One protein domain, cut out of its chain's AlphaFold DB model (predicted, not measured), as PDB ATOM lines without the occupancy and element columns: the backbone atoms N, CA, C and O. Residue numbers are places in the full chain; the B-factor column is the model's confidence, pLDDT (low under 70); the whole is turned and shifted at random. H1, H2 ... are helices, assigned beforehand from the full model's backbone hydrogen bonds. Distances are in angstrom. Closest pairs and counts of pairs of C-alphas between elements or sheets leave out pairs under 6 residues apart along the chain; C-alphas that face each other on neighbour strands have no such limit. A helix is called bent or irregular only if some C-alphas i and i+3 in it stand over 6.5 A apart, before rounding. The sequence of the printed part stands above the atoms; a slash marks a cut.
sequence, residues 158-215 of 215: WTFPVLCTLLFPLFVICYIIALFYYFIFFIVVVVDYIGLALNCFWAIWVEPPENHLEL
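AT A GLANCE: This is residues 158 to 215 of the 215 residues of an uncharacterized protein of Thermoplasmatales archaeon SM1-50 (UniProt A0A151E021). Two long helices, H1 and H2, lie side by side as a helical hairpin, with the short helix H3 folded back onto the last part of H2. Beyond H3 a tail, residues 207 to 215, sticks out from this body. The printed part has 58 residues with three named helices, in the order H1, H2, H3, and no named strand; its class is all helix. The whole is loose, with a radius of gyration of the C-alphas of 13.5 A, and it is flat, spanning 42 by 30 by 13 A.

HOW THE PARTS SIT: Begin with the longest helix, H1, residues 161 to 180, and look for its kink of 31 degrees near residue 169. H1 touches H2, residues 182 to 197, with 13 pairs of C-alphas within 8 A. Their closest C-alphas are those of Ala 178 and Ile 184, 5.0 A apart. The two run opposite ways at a shallow tilt of 18 degrees, and they form a helical hairpin. Go next to H3, residues 203 to 206, which touches H2 at its residues 192 to 196 alone. The closest C-alphas of that pair are those of Gly 195 and Ala 203, 5.2 A apart. H1 and H3 are apart. In the backbone, 13 of 16 O i to N i+4 pairs are within hydrogen-bond range in H1 and 10 of 12 in H2, while H3 is too short for such a pair.

IN THESE COORDINATES: Find C-alpha 161 at (30.623, 46.124, 37.684); from there H1 runs 29.4 A to C-alpha 180 at (32.932, 17.631, 44.716). It is irregular, but only just: C-alphas 166 and 169 are 6.7 A apart. H2 starts at C-alpha 182 and measures 24.3 A to C-alpha 197. It too is only just irregular, with C-alphas 183 and 186 6.7 A apart. H3 is neither bent nor irregular, but only just: C-alphas 203 and 206 are 6.3 A apart. Look for its last C-alpha, 206, at (21.883, 30.318, 33.691).

THE WHOLE: The two C-alphas farthest apart are those of Leu 166 and Leu 215, 43.1 A; Leu 215 is the chain's last residue. Residues 207 to 215 stand free, and the body without them spans 33 by 16 by 14 A. The printed part has no cut. The links H1 to H2 and H2 to H3 are tight, with 1 and 5 residues between the helices. The mean pLDDT of the printed part is 78.5; look for values under 70 at residues 158 to 159 and 205 to 215.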
ATOM      1  N   TRP A 158      20.922  48.524  35.563       49.22
ATOM      2  CA  TRP A 158      21.902  48.950  36.557       49.22
ATOM      3  C   TRP A 158      22.924  47.832  36.762       49.22
ATOM      4  O   TRP A 158      22.693  46.904  37.533       49.22
ATOM      5  N   THR A 159      24.049  47.922  36.065       58.16
ATOM      6  CA  THR A 159      25.181  47.021  36.259       58.16
ATOM      7  C   THR A 159      26.052  47.572  37.385       58.16
ATOM      8  O   THR A 159      26.417  48.745  37.395       58.16
ATOM      9  N   PHE A 160      26.380  46.730  38.368       72.50
ATOM     10  CA  PHE A 160      27.325  47.057  39.444       72.50
ATOM     11  C   PHE A 160      28.672  46.377  39.173       72.50
ATOM     12  O   PHE A 160      29.009  45.412  39.862       72.50
ATOM     13  N   PRO A 161      29.462  46.851  38.188       74.88
ATOM     14  CA  PRO A 161      30.623  46.124  37.684       74.88
ATOM     15  C   PRO A 161      31.630  45.806  38.789       74.88
ATOM     16  O   PRO A 161      32.050  44.664  38.908       74.88
ATOM     17  N   VAL A 162      31.931  46.761  39.674       75.56
ATOM     18  CA  VAL A 162      32.902  46.564  40.766       75.56
ATOM     19  C   VAL A 162      32.450  45.482  41.753       75.56
ATOM     20  O   VAL A 162      33.250  44.632  42.141       75.56
ATOM     21  N   LEU A 163      31.168  45.479  42.139       75.44
ATOM     22  CA  LEU A 163      30.632  44.458  43.045       75.44
ATOM     23  C   LEU A 163      30.618  43.087  42.358       75.44
ATOM     24  O   LEU A 163      31.039  42.103  42.956       75.44
ATOM     25  N   CYS A 164      30.198  43.033  41.092       86.19
ATOM     26  CA  CYS A 164      30.164  41.805  40.304       86.19
ATOM     27  C   CYS A 164      31.558  41.209  40.079       86.19
ATOM     28  O   CYS A 164      31.706  39.992  40.166       86.19
ATOM     29  N   THR A 165      32.580  42.038  39.847       86.56
ATOM     30  CA  THR A 165      33.982  41.603  39.745       86.56
ATOM     31  C   THR A 165      34.511  41.082  41.079       86.56
ATOM     32  O   THR A 165      35.271  40.120  41.088       86.56
ATOM     33  N   LEU A 166      34.095  41.663  42.208       83.50
ATOM     34  CA  LEU A 166      34.507  41.210  43.540       83.50
ATOM     35  C   LEU A 166      33.809  39.906  43.963       83.50
ATOM     36  O   LEU A 166      34.425  39.056  44.600       83.50
ATOM     37  N   LEU A 167      32.540  39.729  43.586       83.25
ATOM     38  CA  LEU A 167      31.759  38.510  43.831       83.25
ATOM     39  C   LEU A 167      32.156  37.347  42.909       83.25
ATOM     40  O   LEU A 167      31.984  36.190  43.285       83.25
ATOM     41  N   PHE A 168      32.716  37.626  41.730       92.69
ATOM     42  CA  PHE A 168      33.035  36.603  40.733       92.69
ATOM     43  C   PHE A 168      34.041  35.530  41.214       92.69
ATOM     44  O   PHE A 168      33.736  34.348  41.068       92.69
ATOM     45  N   PRO A 169      35.186  35.857  41.852       91.25
ATOM     46  CA  PRO A 169      36.092  34.843  42.396       91.25
ATOM     47  C   PRO A 169      35.423  33.934  43.433       91.25
ATOM     48  O   PRO A 169      35.674  32.731  43.448       91.25
ATOM     49  N   LEU A 170      34.547  34.498  44.275       83.44
ATOM     50  CA  LEU A 170      33.790  33.733  45.268       83.44
ATOM     51  C   LEU A 170      32.830  32.758  44.586       83.44
ATOM     52  O   LEU A 170      32.786  31.591  44.963       83.44
ATOM     53  N   PHE A 171      32.121  33.214  43.551       90.06
ATOM     54  CA  PHE A 171      31.254  32.365  42.740       90.06
ATOM     55  C   PHE A 171      32.028  31.200  42.102       90.06
ATOM     56  O   PHE A 171      31.626  30.049  42.259       90.06
ATOM     57  N   VAL A 172      33.177  31.470  41.468       93.69
ATOM     58  CA  VAL A 172      34.016  30.436  40.831       93.69
ATOM     59  C   VAL A 172      34.514  29.408  41.851       93.69
ATOM     60  O   VAL A 172      34.425  28.206  41.604       93.69
ATOM     61  N   ILE A 173      34.995  29.855  43.017       90.44
ATOM     62  CA  ILE A 173      35.445  28.949  44.084       90.44
ATOM     63  C   ILE A 173      34.280  28.084  44.585       90.44
ATOM     64  O   ILE A 173      34.421  26.865  44.672       90.44
ATOM     65  N   CYS A 174      33.120  28.684  44.877       88.38
ATOM     66  CA  CYS A 174      31.935  27.944  45.312       88.38
ATOM     67  C   CYS A 174      31.489  26.909  44.274       88.38
ATOM     68  O   CYS A 174      31.147  25.789  44.649       88.38
ATOM     69  N   TYR A 175      31.537  27.257  42.986       91.50
ATOM     70  CA  TYR A 175      31.171  26.361  41.895       91.50
ATOM     71  C   TYR A 175      32.117  25.156  41.793       91.50
ATOM     72  O   TYR A 175      31.655  24.018  41.737       91.50
ATOM     73  N   ILE A 176      33.438  25.376  41.855       93.44
ATOM     74  CA  ILE A 176      34.433  24.288  41.837       93.44
ATOM     75  C   ILE A 176      34.215  23.341  43.020       93.44
ATOM     76  O   ILE A 176      34.228  22.126  42.845       93.44
ATOM     77  N   ILE A 177      33.985  23.877  44.221       91.69
ATOM     78  CA  ILE A 177      33.761  23.046  45.408       91.69
ATOM     79  C   ILE A 177      32.434  22.272  45.292       91.69
ATOM     80  O   ILE A 177      32.372  21.106  45.686       91.69
ATOM     81  N   ALA A 178      31.389  22.875  44.717       91.50
ATOM     82  CA  ALA A 178      30.096  22.220  44.517       91.50
ATOM     83  C   ALA A 178      30.180  20.974  43.613       91.50
ATOM     84  O   ALA A 178      29.404  20.042  43.818       91.50
ATOM     85  N   LEU A 179      31.146  20.906  42.683       90.31
ATOM     86  CA  LEU A 179      31.384  19.708  41.862       90.31
ATOM     87  C   LEU A 179      31.801  18.486  42.694       90.31
ATOM     88  O   LEU A 179      31.503  17.357  42.316       90.31
ATOM     89  N   PHE A 180      32.472  18.703  43.827       94.25
ATOM     90  CA  PHE A 180      32.932  17.631  44.716       94.25
ATOM     91  C   PHE A 180      31.979  17.383  45.890       94.25
ATOM     92  O   PHE A 180      31.937  16.276  46.427       94.25
ATOM     93  N   TYR A 181      31.203  18.395  46.291       92.12
ATOM     94  CA  TYR A 181      30.346  18.346  47.474       92.12
ATOM     95  C   TYR A 181      28.931  18.847  47.175       92.12
ATOM     96  O   TYR A 181      28.667  20.049  47.134       92.12
ATOM     97  N   TYR A 182      27.985  17.909  47.090       85.12
ATOM     98  CA  TYR A 182      26.577  18.183  46.773       85.12
ATOM     99  C   TYR A 182      25.906  19.192  47.728       85.12
ATOM    100  O   TYR A 182      25.034  19.958  47.329       85.12
ATOM    101  N   PHE A 183      26.339  19.255  48.993       80.75
ATOM    102  CA  PHE A 183      25.781  20.172  49.996       80.75
ATOM    103  C   PHE A 183      26.039  21.661  49.685       80.75
ATOM    104  O   PHE A 183      25.276  22.527  50.109       80.75
ATOM    105  N   ILE A 184      27.084  21.977  48.911       84.12
ATOM    106  CA  ILE A 184      27.473  23.362  48.590       84.12
ATOM    107  C   ILE A 184      26.648  23.940  47.429       84.12
ATOM    108  O   ILE A 184      26.645  25.152  47.210       84.12
ATOM    109  N   PHE A 185      25.832  23.110  46.772       83.62
ATOM    110  CA  PHE A 185      24.908  23.532  45.721       83.62
ATOM    111  C   PHE A 185      23.973  24.670  46.165       83.62
ATOM    112  O   PHE A 185      23.765  25.626  45.423       83.62
ATOM    113  N   PHE A 186      23.479  24.642  47.411       80.25
ATOM    114  CA  PHE A 186      22.613  25.705  47.937       80.25
ATOM    115  C   PHE A 186      23.317  27.071  47.999       80.25
ATOM    116  O   PHE A 186      22.704  28.100  47.720       80.25
ATOM    117  N   ILE A 187      24.613  27.092  48.325       80.12
ATOM    118  CA  ILE A 187      25.399  28.332  48.399       80.12
ATOM    119  C   ILE A 187      25.569  28.931  47.001       80.12
ATOM    120  O   ILE A 187      25.415  30.140  46.841       80.12
ATOM    121  N   VAL A 188      25.820  28.095  45.989       87.62
ATOM    122  CA  VAL A 188      25.931  28.533  44.589       87.62
ATOM    123  C   VAL A 188      24.632  29.191  44.123       87.62
ATOM    124  O   VAL A 188      24.683  30.295  43.594       87.62
ATOM    125  N   VAL A 189      23.475  28.582  44.411       86.00
ATOM    126  CA  VAL A 189      22.158  29.150  44.067       86.00
ATOM    127  C   VAL A 189      21.945  30.518  44.723       86.00
ATOM    128  O   VAL A 189      21.485  31.453  44.075       86.00
ATOM    129  N   VAL A 190      22.302  30.674  46.001       81.75
ATOM    130  CA  VAL A 190      22.162  31.964  46.701       81.75
ATOM    131  C   VAL A 190      23.064  33.038  46.088       81.75
ATOM    132  O   VAL A 190      22.615  34.167  45.891       81.75
ATOM    133  N   VAL A 191      24.321  32.706  45.777       85.75
ATOM    134  CA  VAL A 191      25.253  33.644  45.131       85.75
ATOM    135  C   VAL A 191      24.753  34.028  43.739       85.75
ATOM    136  O   VAL A 191      24.825  35.201  43.384       85.75
ATOM    137  N   ASP A 192      24.174  33.088  42.995       87.38
ATOM    138  CA  ASP A 192      23.606  33.330  41.668       87.38
ATOM    139  C   ASP A 192      22.392  34.267  41.703       87.38
ATOM    140  O   ASP A 192      22.346  35.254  40.972       87.38
ATOM    141  N   TYR A 193      21.477  34.080  42.661       85.38
ATOM    142  CA  TYR A 193      20.379  35.027  42.896       85.38
ATOM    143  C   TYR A 193      20.874  36.436  43.243       85.38
ATOM    144  O   TYR A 193      20.287  37.426  42.801       85.38
ATOM    145  N   ILE A 194      21.951  36.544  44.029       81.62
ATOM    146  CA  ILE A 194      22.590  37.834  44.316       81.62
ATOM    147  C   ILE A 194      23.185  38.421  43.026       81.62
ATOM    148  O   ILE A 194      23.033  39.616  42.780       81.62
ATOM    149  N   GLY A 195      23.811  37.593  42.185       85.81
ATOM    150  CA  GLY A 195      24.332  37.973  40.874       85.81
ATOM    151  C   GLY A 195      23.251  38.510  39.935       85.81
ATOM    152  O   GLY A 195      23.414  39.601  39.392       85.81
ATOM    153  N   LEU A 196      22.123  37.806  39.808       83.19
ATOM    154  CA  LEU A 196      20.950  38.223  39.029       83.19
ATOM    155  C   LEU A 196      20.365  39.542  39.547       83.19
ATOM    156  O   LEU A 196      20.128  40.465  38.772       83.19
ATOM    157  N   ALA A 197      20.201  39.680  40.867       78.81
ATOM    158  CA  ALA A 197      19.687  40.909  41.478       78.81
ATOM    159  C   ALA A 197      20.609  42.125  41.254       78.81
ATOM    160  O   ALA A 197      20.144  43.267  41.219       78.81
ATOM    161  N   LEU A 198      21.915  41.888  41.107       79.94
ATOM    162  CA  LEU A 198      22.925  42.903  40.794       79.94
ATOM    163  C   LEU A 198      23.197  43.049  39.290       79.94
ATOM    164  O   LEU A 198      24.011  43.894  38.907       79.94
ATOM    165  N   ASN A 199      22.517  42.251  38.463       83.56
ATOM    166  CA  ASN A 199      22.680  42.181  37.017       83.56
ATOM    167  C   ASN A 199      24.133  41.901  36.594       83.56
ATOM    168  O   ASN A 199      24.712  42.571  35.736       83.56
ATOM    169  N   CYS A 200      24.768  40.947  37.272       88.38
ATOM    170  CA  CYS A 200      26.146  40.568  37.010       88.38
ATOM    171  C   CYS A 200      26.275  39.771  35.709       88.38
ATOM    172  O   CYS A 200      25.490  38.868  35.437       88.38
ATOM    173  N   PHE A 201      27.337  40.047  34.946       87.94
ATOM    174  CA  PHE A 201      27.590  39.424  33.637       87.94
ATOM    175  C   PHE A 201      27.646  37.887  33.671       87.94
ATOM    176  O   PHE A 201      27.370  37.238  32.668       87.94
ATOM    177  N   TRP A 202      28.022  37.302  34.811       87.31
ATOM    178  CA  TRP A 202      28.139  35.856  34.991       87.31
ATOM    179  C   TRP A 202      26.817  35.181  35.382       87.31
ATOM    180  O   TRP A 202      26.684  33.983  35.168       87.31
ATOM    181  N   ALA A 203      25.840  35.934  35.894       85.50
ATOM    182  CA  ALA A 203      24.552  35.398  36.339       85.50
ATOM    183  C   ALA A 203      23.543  35.226  35.183       85.50
ATOM    184  O   ALA A 203      22.553  34.516  35.301       85.50
ATOM    185  N   ILE A 204      23.815  35.851  34.032       72.00
ATOM    186  CA  ILE A 204      22.971  35.788  32.824       72.00
ATOM    187  C   ILE A 204      23.084  34.423  32.118       72.00
ATOM    188  O   ILE A 204      22.189  34.014  31.390       72.00
ATOM    189  N   TRP A 205      24.160  33.671  32.360       61.75
ATOM    190  CA  TRP A 205      24.435  32.409  31.661       61.75
ATOM    191  C   TRP A 205      23.577  31.217  32.115       61.75
ATOM    192  O   TRP A 205      23.725  30.129  31.562       61.75
ATOM    193  N   VAL A 206      22.704  31.396  33.113       58.03
ATOM    194  CA  VAL A 206      21.883  30.318  33.691       58.03
ATOM    195  C   VAL A 206      20.433  30.353  33.196       58.03
ATOM    196  O   VAL A 206      19.703  29.386  33.413       58.03
ATOM    197  N   GLU A 207      19.997  31.402  32.488       56.50
ATOM    198  CA  GLU A 207      18.679  31.362  31.854       56.50
ATOM    199  C   GLU A 207      18.697  30.307  30.735       56.50
ATOM    200  O   GLU A 207      19.471  30.432  29.779       56.50
ATOM    201  N   PRO A 208      17.900  29.223  30.849       52.72
ATOM    202  CA  PRO A 208      17.755  28.290  29.746       52.72
ATOM    203  C   PRO A 208      17.215  29.089  28.558       52.72
ATOM    204  O   PRO A 208      16.343  29.933  28.771       52.72
ATOM    205  N   PRO A 209      17.717  28.864  27.330       51.97
ATOM    206  CA  PRO A 209      17.201  29.563  26.165       51.97
ATOM    207  C   PRO A 209      15.683  29.399  26.160       51.97
ATOM    208  O   PRO A 209      15.184  28.270  26.121       51.97
ATOM    209  N   GLU A 210      14.951  30.510  26.279       59.03
ATOM    210  CA  GLU A 210      13.515  30.495  26.055       59.03
ATOM    211  C   GLU A 210      13.335  29.928  24.653       59.03
ATOM    212  O   GLU A 210      13.799  30.497  23.662       59.03
ATOM    213  N   ASN A 211      12.756  28.730  24.589       52.53
ATOM    214  CA  ASN A 211      12.404  28.096  23.338       52.53
ATOM    215  C   ASN A 211      11.417  29.035  22.640       52.53
ATOM    216  O   ASN A 211      10.216  28.978  22.903       52.53
ATOM    217  N   HIS A 212      11.926  29.885  21.752       49.62
ATOM    218  CA  HIS A 212      11.152  30.540  20.713       49.62
ATOM    219  C   HIS A 212      10.640  29.448  19.765       49.62
ATOM    220  O   HIS A 212      11.162  29.235  18.675       49.62
ATOM    221  N   LEU A 213       9.627  28.707  20.217       57.12
ATOM    222  CA  LEU A 213       8.668  28.060  19.336       57.12
ATOM    223  C   LEU A 213       7.725  29.170  18.862       57.12
ATOM    224  O   LEU A 213       6.640  29.367  19.403       57.12
ATOM    225  N   GLU A 214       8.185  29.938  17.878       54.75
ATOM    226  CA  GLU A 214       7.265  30.622  16.980       54.75
ATOM    227  C   GLU A 214       6.728  29.565  16.012       54.75
ATOM    228  O   GLU A 214       7.490  28.926  15.281       54.75
ATOM    229  N   LEU A 215       5.419  29.339  16.085       56.44
ATOM    230  CA  LEU A 215       4.640  28.497  15.187       56.44
ATOM    231  C   LEU A 215       3.511  29.351  14.613       56.44
ATOM    232  O   LEU A 215       2.914  30.117  15.408       56.44
TER     233      LEU A 215